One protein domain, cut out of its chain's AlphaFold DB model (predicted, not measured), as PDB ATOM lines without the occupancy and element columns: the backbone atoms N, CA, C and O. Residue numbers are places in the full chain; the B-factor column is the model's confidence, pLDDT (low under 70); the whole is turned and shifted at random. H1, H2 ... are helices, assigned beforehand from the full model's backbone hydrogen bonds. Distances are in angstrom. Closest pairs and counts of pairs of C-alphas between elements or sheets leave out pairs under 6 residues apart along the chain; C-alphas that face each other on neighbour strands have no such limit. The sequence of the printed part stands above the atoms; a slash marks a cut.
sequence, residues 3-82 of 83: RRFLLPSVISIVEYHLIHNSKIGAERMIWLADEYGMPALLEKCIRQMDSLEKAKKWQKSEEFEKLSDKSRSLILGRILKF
ATOM      1  N   ARG A   3      25.965 -20.617  24.749       71.19
ATOM      2  CA  ARG A   3      25.361 -19.298  24.474       71.19
ATOM      3  C   ARG A   3      24.738 -19.209  23.076       71.19
ATOM      4  O   ARG A   3      23.632 -18.711  22.934       71.19
ATOM      5  N   ARG A   4      25.436 -19.718  22.055       77.62
ATOM      6  CA  ARG A   4      24.979 -19.703  20.653       77.62
ATOM      7  C   ARG A   4      23.671 -20.477  20.464       77.62
ATOM      8  O   ARG A   4      22.868 -20.094  19.628       77.62
ATOM      9  N   PHE A   5      23.471 -21.537  21.244       83.19
ATOM     10  CA  PHE A   5      22.255 -22.353  21.233       83.19
ATOM     11  C   PHE A   5      21.246 -21.965  22.324       83.19
ATOM     12  O   PHE A   5      20.269 -22.680  22.508       83.19
ATOM     13  N   LEU A   6      21.473 -20.852  23.040       77.88
ATOM     14  CA  LEU A   6      20.588 -20.340  24.093       77.88
ATOM     15  C   LEU A   6      20.220 -21.407  25.138       77.88
ATOM     16  O   LEU A   6      19.061 -21.551  25.513       77.88
ATOM     17  N   LEU A   7      21.217 -22.162  25.609       87.81
ATOM     18  CA  LEU A   7      21.042 -23.209  26.620       87.81
ATOM     19  C   LEU A   7      21.478 -22.704  28.009       87.81
ATOM     20  O   LEU A   7      22.617 -22.962  28.412       87.81
ATOM     21  N   PRO A   8      20.612 -21.993  28.761       84.38
ATOM     22  CA  PRO A   8      20.970 -21.425  30.062       84.38
ATOM     23  C   PRO A   8      21.345 -22.499  31.087       84.38
ATOM     24  O   PRO A   8      22.268 -22.295  31.866       84.38
ATOM     25  N   SER A   9      20.715 -23.676  31.034       89.00
ATOM     26  CA  SER A   9      21.033 -24.807  31.918       89.00
ATOM     27  C   SER A   9      22.492 -25.251  31.802       89.00
ATOM     28  O   SER A   9      23.157 -25.491  32.807       89.00
ATOM     29  N   VAL A  10      23.027 -25.301  30.580       89.94
ATOM     30  CA  VAL A  10      24.432 -25.651  30.337       89.94
ATOM     31  C   VAL A  10      25.354 -24.551  30.858       89.94
ATOM     32  O   VAL A  10      26.387 -24.862  31.446       89.94
ATOM     33  N   ILE A  11      24.981 -23.277  30.692       90.88
ATOM     34  CA  ILE A  11      25.746 -22.147  31.240       90.88
ATOM     35  C   ILE A  11      25.829 -22.259  32.765       90.88
ATOM     36  O   ILE A  11      26.926 -22.154  33.303       90.88
ATOM     37  N   SER A  12      24.723 -22.565  33.448       91.62
ATOM     38  CA  SER A  12      24.701 -22.750  34.905       91.62
ATOM     39  C   SER A  12      25.555 -23.933  35.374       91.62
ATOM     40  O   SER A  12      26.261 -23.822  36.375       91.62
ATOM     41  N   ILE A  13      25.550 -25.058  34.651       93.62
ATOM     42  CA  ILE A  13      26.407 -26.214  34.974       93.62
ATOM     43  C   ILE A  13      27.887 -25.851  34.813       93.62
ATOM     44  O   ILE A  13      28.712 -26.183  35.667       93.62
ATOM     45  N   VAL A  14      28.233 -25.152  33.729       93.38
ATOM     46  CA  VAL A  14      29.607 -24.697  33.485       93.38
ATOM     47  C   VAL A  14      30.030 -23.692  34.549       93.38
ATOM     48  O   VAL A  14      31.120 -23.827  35.096       93.38
ATOM     49  N   GLU A  15      29.172 -22.734  34.889       94.94
ATOM     50  CA  GLU A  15      29.408 -21.768  35.961       94.94
ATOM     51  C   GLU A  15      29.692 -22.483  37.289       94.94
ATOM     52  O   GLU A  15      30.715 -22.224  37.922       94.94
ATOM     53  N   TYR A  16      28.864 -23.461  37.664       95.25
ATOM     54  CA  TYR A  16      29.088 -24.273  38.857       95.25
ATOM     55  C   TYR A  16      30.439 -24.999  38.818       95.25
ATOM     56  O   TYR A  16      31.189 -24.974  39.798       95.25
ATOM     57  N   HIS A  17      30.787 -25.621  37.690       94.56
ATOM     58  CA  HIS A  17      32.059 -26.326  37.550       94.56
ATOM     59  C   HIS A  17      33.259 -25.370  37.627       94.56
ATOM     60  O   HIS A  17      34.256 -25.681  38.281       94.56
ATOM     61  N   LEU A  18      33.169 -24.197  36.996       94.81
ATOM     62  CA  LEU A  18      34.201 -23.161  37.058       94.81
ATOM     63  C   LEU A  18      34.402 -22.651  38.485       94.81
ATOM     64  O   LEU A  18      35.538 -22.427  38.895       94.81
ATOM     65  N   ILE A  19      33.321 -22.519  39.253       94.38
ATOM     66  CA  ILE A  19      33.389 -22.099  40.650       94.38
ATOM     67  C   ILE A  19      34.075 -23.163  41.517       94.38
ATOM     68  O   ILE A  19      34.912 -22.791  42.339       94.38
ATOM     69  N   HIS A  20      33.742 -24.448  41.383       93.19
ATOM     70  CA  HIS A  20      34.117 -25.452  42.393       93.19
ATOM     71  C   HIS A  20      35.283 -26.364  41.997       93.19
ATOM     72  O   HIS A  20      36.018 -26.815  42.869       93.19
ATOM     73  N   ASN A  21      35.472 -26.622  40.703       89.06
ATOM     74  CA  ASN A  21      36.320 -27.722  40.226       89.06
ATOM     75  C   ASN A  21      37.445 -27.266  39.287       89.06
ATOM     76  O   ASN A  21      38.226 -28.082  38.801       89.06
ATOM     77  N   SER A  22      37.530 -25.968  38.994       86.31
ATOM     78  CA  SER A  22      38.487 -25.427  38.032       86.31
ATOM     79  C   SER A  22      39.766 -24.913  38.693       86.31
ATOM     80  O   SER A  22      39.735 -24.325  39.771       86.31
ATOM     81  N   LYS A  23      40.897 -25.092  37.999       87.31
ATOM     82  CA  LYS A  23      42.205 -24.499  38.335       87.31
ATOM     83  C   LYS A  23      42.567 -23.328  37.411       87.31
ATOM     84  O   LYS A  23      43.734 -22.963  37.299       87.31
ATOM     85  N   ILE A  24      41.584 -22.781  36.694       88.25
ATOM     86  CA  ILE A  24      41.787 -21.633  35.807       88.25
ATOM     87  C   ILE A  24      42.190 -20.411  36.645       88.25
ATOM     88  O   ILE A  24      41.671 -20.190  37.737       88.25
ATOM     89  N   GLY A  25      43.133 -19.619  36.129       85.56
ATOM     90  CA  GLY A  25      43.561 -18.376  36.764       85.56
ATOM     91  C   GLY A  25      42.428 -17.349  36.852       85.56
ATOM     92  O   GLY A  25      41.557 -17.285  35.984       85.56
ATOM     93  N   ALA A  26      42.454 -16.518  37.891       84.19
ATOM     94  CA  ALA A  26      41.345 -15.620  38.197       84.19
ATOM     95  C   ALA A  26      41.081 -14.558  37.106       84.19
ATOM     96  O   ALA A  26      39.925 -14.263  36.812       84.19
ATOM     97  N   GLU A  27      42.133 -14.074  36.433       84.38
ATOM     98  CA  GLU A  27      42.053 -13.164  35.274       84.38
ATOM     99  C   GLU A  27      41.240 -13.789  34.124       84.38
ATOM    100  O   GLU A  27      40.344 -13.175  33.545       84.38
ATOM    101  N   ARG A  28      41.469 -15.078  33.853       89.19
ATOM    102  CA  ARG A  28      40.726 -15.810  32.826       89.19
ATOM    103  C   ARG A  28      39.305 -16.157  33.271       89.19
ATOM    104  O   ARG A  28      38.397 -16.153  32.440       89.19
ATOM    105  N   MET A  29      39.094 -16.454  34.557       92.00
ATOM    106  CA  MET A  29      37.757 -16.710  35.108       92.00
ATOM    107  C   MET A  29      36.862 -15.477  35.022       92.00
ATOM    108  O   MET A  29      35.704 -15.626  34.641       92.00
ATOM    109  N   ILE A  30      37.373 -14.276  35.320       90.56
ATOM    110  CA  ILE A  30      36.552 -13.065  35.230       90.56
ATOM    111  C   ILE A  30      36.159 -12.751  33.789       90.56
ATOM    112  O   ILE A  30      34.999 -12.431  33.539       90.56
ATOM    113  N   TRP A  31      37.080 -12.930  32.838       91.88
ATOM    114  CA  TRP A  31      36.762 -12.774  31.422       91.88
ATOM    115  C   TRP A  31      35.691 -13.769  30.973       91.88
ATOM    116  O   TRP A  31      34.731 -13.368  30.331       91.88
ATOM    117  N   LEU A  32      35.791 -15.048  31.359       92.69
ATOM    118  CA  LEU A  32      34.743 -16.033  31.064       92.69
ATOM    119  C   LEU A  32      33.397 -15.641  31.683       92.69
ATOM    120  O   LEU A  32      32.355 -15.836  31.060       92.69
ATOM    121  N   ALA A  33      33.419 -15.109  32.902       93.25
ATOM    122  CA  ALA A  33      32.208 -14.742  33.612       93.25
ATOM    123  C   ALA A  33      31.475 -13.576  32.944       93.25
ATOM    124  O   ALA A  33      30.263 -13.646  32.736       93.25
ATOM    125  N   ASP A  34      32.218 -12.537  32.571       93.06
ATOM    126  CA  ASP A  34      31.701 -11.382  31.842       93.06
ATOM    127  C   ASP A  34      31.262 -11.778  30.428       93.06
ATOM    128  O   ASP A  34      30.100 -11.590  30.056       93.06
ATOM    129  N   GLU A  35      32.152 -12.443  29.684       92.19
ATOM    130  CA  GLU A  35      31.914 -12.840  28.301       92.19
ATOM    131  C   GLU A  35      30.718 -13.762  28.193       92.19
ATOM    132  O   GLU A  35      29.971 -13.581  27.256       92.19
ATOM    133  N   TYR A  36      30.488 -14.721  29.100       91.38
ATOM    134  CA  TYR A  36      29.373 -15.671  28.986       91.38
ATOM    135  C   TYR A  36      28.142 -15.319  29.826       91.38
ATOM    136  O   TYR A  36      27.094 -15.929  29.610       91.38
ATOM    137  N   GLY A  37      28.197 -14.280  30.662       91.19
ATOM    138  CA  GLY A  37      27.075 -13.867  31.507       91.19
ATOM    139  C   GLY A  37      26.844 -14.827  32.673       91.19
ATOM    140  O   GLY A  37      25.729 -15.304  32.864       91.19
ATOM    141  N   MET A  38      27.906 -15.132  33.421       94.38
ATOM    142  CA  MET A  38      27.907 -16.010  34.597       94.38
ATOM    143  C   MET A  38      28.068 -15.159  35.874       94.38
ATOM    144  O   MET A  38      29.198 -14.874  36.295       94.38
ATOM    145  N   PRO A  39      26.967 -14.667  36.470       92.75
ATOM    146  CA  PRO A  39      27.020 -13.669  37.536       92.75
ATOM    147  C   PRO A  39      27.627 -14.184  38.849       92.75
ATOM    148  O   PRO A  39      28.334 -13.430  39.516       92.75
ATOM    149  N   ALA A  40      27.403 -15.447  39.220       94.06
ATOM    150  CA  ALA A  40      27.942 -16.018  40.454       94.06
ATOM    151  C   ALA A  40      29.461 -16.219  40.352       94.06
ATOM    152  O   ALA A  40      30.201 -15.974  41.312       94.06
ATOM    153  N   LEU A  41      29.947 -16.608  39.168       94.94
ATOM    154  CA  LEU A  41      31.380 -16.680  38.898       94.94
ATOM    155  C   LEU A  41      32.024 -15.289  38.953       94.94
ATOM    156  O   LEU A  41      33.086 -15.134  39.564       94.94
ATOM    157  N   LEU A  42      31.375 -14.281  38.361       93.00
ATOM    158  CA  LEU A  42      31.854 -12.898  38.358       93.00
ATOM    159  C   LEU A  42      31.960 -12.345  39.785       93.00
ATOM    160  O   LEU A  42      33.005 -11.815  40.170       93.00
ATOM    161  N   GLU A  43      30.914 -12.522  40.595       91.88
ATOM    162  CA  GLU A  43      30.902 -12.084  41.992       91.88
ATOM    163  C   GLU A  43      32.028 -12.749  42.794       91.88
ATOM    164  O   GLU A  43      32.768 -12.073  43.514       91.88
ATOM    165  N   LYS A  44      32.215 -14.066  42.634       91.38
ATOM    166  CA  LYS A  44      33.305 -14.793  43.292       91.38
ATOM    167  C   LYS A  44      34.676 -14.228  42.917       91.38
ATOM    168  O   LYS A  44      35.495 -14.008  43.808       91.38
ATOM    169  N   CYS A  45      34.916 -13.972  41.631       90.38
ATOM    170  CA  CYS A  45      36.178 -13.407  41.148       90.38
ATOM    171  C   CYS A  45      36.456 -12.034  41.784       90.38
ATOM    172  O   CYS A  45      37.550 -11.796  42.293       90.38
ATOM    173  N   ILE A  46      35.446 -11.162  41.839       89.12
ATOM    174  CA  ILE A  46      35.557  -9.830  42.457       89.12
ATOM    175  C   ILE A  46      35.790  -9.935  43.974       89.12
ATOM    176  O   ILE A  46      36.559  -9.159  44.540       89.12
ATOM    177  N   ARG A  47      35.166 -10.899  44.660       87.44
ATOM    178  CA  ARG A  47      35.370 -11.106  46.106       87.44
ATOM    179  C   ARG A  47      36.773 -11.622  46.427       87.44
ATOM    180  O   ARG A  47      37.331 -11.205  47.438       87.44
ATOM    181  N   GLN A  48      37.340 -12.470  45.566       86.31
ATOM    182  CA  GLN A  48      38.716 -12.978  45.682       86.31
ATOM    183  C   GLN A  48      39.792 -11.920  45.401       86.31
ATOM    184  O   GLN A  48      40.954 -12.119  45.762       86.31
ATOM    185  N   MET A  49      39.419 -10.793  44.791       85.00
ATOM    186  CA  MET A  49      40.229  -9.580  44.784       85.00
ATOM    187  C   MET A  49      40.179  -8.965  46.190       85.00
ATOM    188  O   MET A  49      39.339  -8.118  46.501       85.00
ATOM    189  N   ASP A  50      41.027  -9.502  47.064       82.00
ATOM    190  CA  ASP A  50      41.147  -9.206  48.497       82.00
ATOM    191  C   ASP A  50      42.288  -8.226  48.817       82.00
ATOM    192  O   ASP A  50      42.384  -7.752  49.946       82.00
ATOM    193  N   SER A  51      43.134  -7.903  47.836       83.75
ATOM    194  CA  SER A  51      44.241  -6.966  47.994       83.75
ATOM    195  C   SER A  51      44.371  -6.011  46.814       83.75
ATOM    196  O   SER A  51      44.066  -6.331  45.658       83.75
ATOM    197  N   LEU A  52      44.897  -4.825  47.116       82.12
ATOM    198  CA  LEU A  52      45.180  -3.788  46.130       82.12
ATOM    199  C   LEU A  52      46.277  -4.222  45.139       82.12
ATOM    200  O   LEU A  52      46.267  -3.817  43.979       82.12
ATOM    201  N   GLU A  53      47.188  -5.101  45.558       83.44
ATOM    202  CA  GLU A  53      48.195  -5.705  44.678       83.44
ATOM    203  C   GLU A  53      47.569  -6.634  43.634       83.44
ATOM    204  O   GLU A  53      47.871  -6.509  42.446       83.44
ATOM    205  N   LYS A  54      46.650  -7.524  44.045       82.12
ATOM    206  CA  LYS A  54      45.928  -8.400  43.108       82.12
ATOM    207  C   LYS A  54      45.092  -7.579  42.133       82.12
ATOM    208  O   LYS A  54      45.115  -7.852  40.938       82.12
ATOM    209  N   ALA A  55      44.426  -6.539  42.627       80.94
ATOM    210  CA  ALA A  55      43.685  -5.605  41.791       80.94
ATOM    211  C   ALA A  55      44.563  -4.917  40.732       80.94
ATOM    212  O   ALA A  55      44.218  -4.902  39.551       80.94
ATOM    213  N   LYS A  56      45.724  -4.383  41.135       81.50
ATOM    214  CA  LYS A  56      46.686  -3.760  40.212       81.50
ATOM    215  C   LYS A  56      47.232  -4.748  39.189       81.50
ATOM    216  O   LYS A  56      47.466  -4.363  38.048       81.50
ATOM    217  N   LYS A  57      47.450  -6.007  39.582       83.06
ATOM    218  CA  LYS A  57      47.872  -7.063  38.655       83.06
ATOM    219  C   LYS A  57      46.807  -7.304  37.584       83.06
ATOM    220  O   LYS A  57      47.145  -7.345  36.409       83.06
ATOM    221  N   TRP A  58      45.538  -7.373  37.978       77.94
ATOM    222  CA  TRP A  58      44.432  -7.582  37.043       77.94
ATOM    223  C   TRP A  58      44.250  -6.414  36.091       77.94
ATOM    224  O   TRP A  58      44.051  -6.633  34.907       77.94
ATOM    225  N   GLN A  59      44.375  -5.177  36.577       79.62
ATOM    226  CA  GLN A  59      44.288  -3.993  35.719       79.62
ATOM    227  C   GLN A  59      45.313  -4.017  34.570       79.62
ATOM    228  O   GLN A  59      45.085  -3.399  33.537       79.62
ATOM    229  N   LYS A  60      46.439  -4.718  34.754       83.00
ATOM    230  CA  LYS A  60      47.503  -4.862  33.753       83.00
ATOM    231  C   LYS A  60      47.341  -6.089  32.849       83.00
ATOM    232  O   LYS A  60      48.185  -6.279  31.979       83.00
ATOM    233  N   SER A  61      46.344  -6.946  33.077       83.81
ATOM    234  CA  SER A  61      46.159  -8.161  32.283       83.81
ATOM    235  C   SER A  61      45.391  -7.859  30.992       83.81
ATOM    236  O   SER A  61      44.504  -7.004  30.965       83.81
ATOM    237  N   GLU A  62      45.703  -8.576  29.911       85.81
ATOM    238  CA  GLU A  62      45.011  -8.411  28.623       85.81
ATOM    239  C   GLU A  62      43.521  -8.776  28.710       85.81
ATOM    240  O   GLU A  62      42.695  -8.302  27.931       85.81
ATOM    241  N   GLU A  63      43.156  -9.660  29.639       83.31
ATOM    242  CA  GLU A  63      41.770 -10.028  29.909       83.31
ATOM    243  C   GLU A  63      40.956  -8.840  30.407       83.31
ATOM    244  O   GLU A  63      39.777  -8.751  30.072       83.31
ATOM    245  N   PHE A  64      41.567  -7.925  31.165       82.12
ATOM    246  CA  PHE A  64      40.881  -6.756  31.703       82.12
ATOM    247  C   PHE A  64      40.468  -5.768  30.609       82.12
ATOM    248  O   PHE A  64      39.382  -5.195  30.681       82.12
ATOM    249  N   GLU A  65      41.287  -5.606  29.568       84.56
ATOM    250  CA  GLU A  65      40.942  -4.773  28.408       84.56
ATOM    251  C   GLU A  65      39.753  -5.332  27.617       84.56
ATOM    252  O   GLU A  65      39.020  -4.577  26.983       84.56
ATOM    253  N   LYS A  66      39.536  -6.650  27.686       87.81
ATOM    254  CA  LYS A  66      38.442  -7.351  26.997       87.81
ATOM    255  C   LYS A  66      37.127  -7.326  27.780       87.81
ATOM    256  O   LYS A  66      36.129  -7.833  27.274       87.81
ATOM    257  N   LEU A  67      37.119  -6.791  29.002       89.31
ATOM    258  CA  LEU A  67      35.923  -6.728  29.839       89.31
ATOM    259  C   LEU A  67      34.969  -5.623  29.390       89.31
ATOM    260  O   LEU A  67      35.380  -4.529  29.001       89.31
ATOM    261  N   SER A  68      33.679  -5.883  29.569       91.38
ATOM    262  CA  SER A  68      32.625  -4.888  29.422       91.38
ATOM    263  C   SER A  68      32.794  -3.723  30.405       91.38
ATOM    264  O   SER A  68      33.278  -3.885  31.532       91.38
ATOM    265  N   ASP A  69      32.313  -2.538  30.018       90.75
ATOM    266  CA  ASP A  69      32.354  -1.333  30.862       90.75
ATOM    267  C   ASP A  69      31.689  -1.551  32.228       90.75
ATOM    268  O   ASP A  69      32.166  -1.061  33.256       90.75
ATOM    269  N   LYS A  70      30.618  -2.354  32.262       90.31
ATOM    270  CA  LYS A  70      29.921  -2.728  33.496       90.31
ATOM    271  C   LYS A  70      30.841  -3.498  34.443       90.31
ATOM    272  O   LYS A  70      30.942  -3.145  35.618       90.31
ATOM    273  N   SER A  71      31.516  -4.532  33.949       89.50
ATOM    274  CA  SER A  71      32.419  -5.347  34.767       89.50
ATOM    275  C   SER A  71      33.642  -4.554  35.217       89.50
ATOM    276  O   SER A  71      34.030  -4.636  36.384       89.50
ATOM    277  N   ARG A  72      34.185  -3.688  34.353       89.00
ATOM    278  CA  ARG A  72      35.255  -2.748  34.724       89.00
ATOM    279  C   ARG A  72      34.822  -1.808  35.848       89.00
ATOM    280  O   ARG A  72      35.573  -1.627  36.802       89.00
ATOM    281  N   SER A  73      33.605  -1.264  35.784       90.12
ATOM    282  CA  SER A  73      33.047  -0.409  36.841       90.12
ATOM    283  C   SER A  73      32.920  -1.142  38.183       90.12
ATOM    284  O   SER A  73      33.330  -0.609  39.214       90.12
ATOM    285  N   LEU A  74      32.443  -2.393  38.183       88.69
ATOM    286  CA  LEU A  74      32.352  -3.211  39.401       88.69
ATOM    287  C   LEU A  74      33.726  -3.467  40.032       88.69
ATOM    288  O   LEU A  74      33.874  -3.377  41.254       88.69
ATOM    289  N   ILE A  75      34.733  -3.756  39.206       85.12
ATOM    290  CA  ILE A  75      36.110  -3.959  39.665       85.12
ATOM    291  C   ILE A  75      36.665  -2.663  40.256       85.12
ATOM    292  O   ILE A  75      37.155  -2.675  41.380       85.12
ATOM    293  N   LEU A  76      36.533  -1.533  39.558       85.25
ATOM    294  CA  LEU A  76      36.963  -0.227  40.069       85.25
ATOM    295  C   LEU A  76      36.281   0.113  41.402       85.25
ATOM    296  O   LEU A  76      36.950   0.526  42.346       85.25
ATOM    297  N   GLY A  77      34.978  -0.148  41.521       88.25
ATOM    298  CA  GLY A  77      34.236   0.020  42.771       88.25
ATOM    299  C   GLY A  77      34.750  -0.873  43.905       88.25
ATOM    300  O   GLY A  77      34.754  -0.459  45.062       88.25
ATOM    301  N   ARG A  78      35.227  -2.088  43.604       85.69
ATOM    302  CA  ARG A  78      35.890  -2.961  44.584       85.69
ATOM    303  C   ARG A  78      37.261  -2.421  44.989       85.69
ATOM    304  O   ARG A  78      37.573  -2.461  46.172       85.69
ATOM    305  N   ILE A  79      38.041  -1.896  44.045       83.12
ATOM    306  CA  ILE A  79      39.363  -1.302  44.301       83.12
ATOM    307  C   ILE A  79      39.249  -0.086  45.217       83.12
ATOM    308  O   ILE A  79      40.002   0.020  46.178       83.12
ATOM    309  N   LEU A  80      38.269   0.785  44.965       84.50
ATOM    310  CA  LEU A  80      38.005   1.960  45.795       84.50
ATOM    311  C   LEU A  80      37.667   1.607  47.251       84.50
ATOM    312  O   LEU A  80      37.908   2.422  48.126       84.50
ATOM    313  N   LYS A  81      37.156   0.400  47.538       84.31
ATOM    314  CA  LYS A  81      36.910  -0.055  48.921       84.31
ATOM    315  C   LYS A  81      38.186  -0.414  49.694       84.31
ATOM    316  O   LYS A  81      38.097  -0.642  50.895       84.31
ATOM    317  N   PHE A  82      39.325  -0.549  49.015       76.69
ATOM    318  CA  PHE A  82      40.625  -0.820  49.639       76.69
ATOM    319  C   PHE A  82      41.468   0.441  49.856       76.69
ATOM    320  O   PHE A  82      42.564   0.332  50.403       76.69
TER     321      PHE A  82
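What this domain is: This is residues 3 to 82 of the 83 residues of an uncharacterized protein of Caenorhabditis nigoni (UniProt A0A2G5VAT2). Two antiparallel helices, H2 and H3, make the middle of a helical body, with H1 on one side, meeting H3 through residues 15 to 19, and H6 on the other. H4 and the short H5 lie at the far side from H1, where H5 packs on H2. The printed part has 80 residues with six named helices, H1 to H6 in chain order, and no named strand; the class is all helix. It is compact, with a radius of gyration of the C-alphas of 12.6 A, and only just elongated, spanning 37 by 25 by 20 A.

Where its parts are: H1, residues 8 to 20, begins at C-alpha 8 (20.970, -21.425, 30.062) and is 18.5 A long. H2, residues 26 to 36, measures 15.1 A, and H3, residues 39 to 48, 14.3 A. H4 is residues 52 to 59, 10.5 A, and H5 residues 62 to 65, 5.5 A. H6, residues 69 to 80, is 16.3 A long and ends at C-alpha 80 (38.005, 1.960, 45.795).

How they stand to each other: H2 and H3 form a helical hairpin at a shallow tilt of 21 degrees; their closest C-alphas, Ala 33 and Leu 42, are 5.1 A apart. H1 touches H3, closest C-alphas Ile 19 and Leu 41 at 6.0 A. H6, with residues 74 to 78 alone, only just touches H3, with 3 pairs of C-alphas within 8 A, the closest Ile 46 and Ile 75 at 6.5 A. H5 touches H2, closest C-alphas Trp 31 and Glu 63 at 5.9 A. H4 is close to H6 but not clearly touching, closest C-alphas Leu 52 and Ile 79 at 6.6 A. H1 and H6 are apart. Every O i to N i+4 pair is within hydrogen-bond range in H1, H2, H3, H4 and H6; H5 is too short for one.

The domain as a whole: The C-alphas farthest apart, Phe 5 and Phe 82, are 40.1 A apart. The printed part has no cut, and the five links between helices are tight. Mean pLDDT of the printed part is 87.6, and no printed residue is under 70.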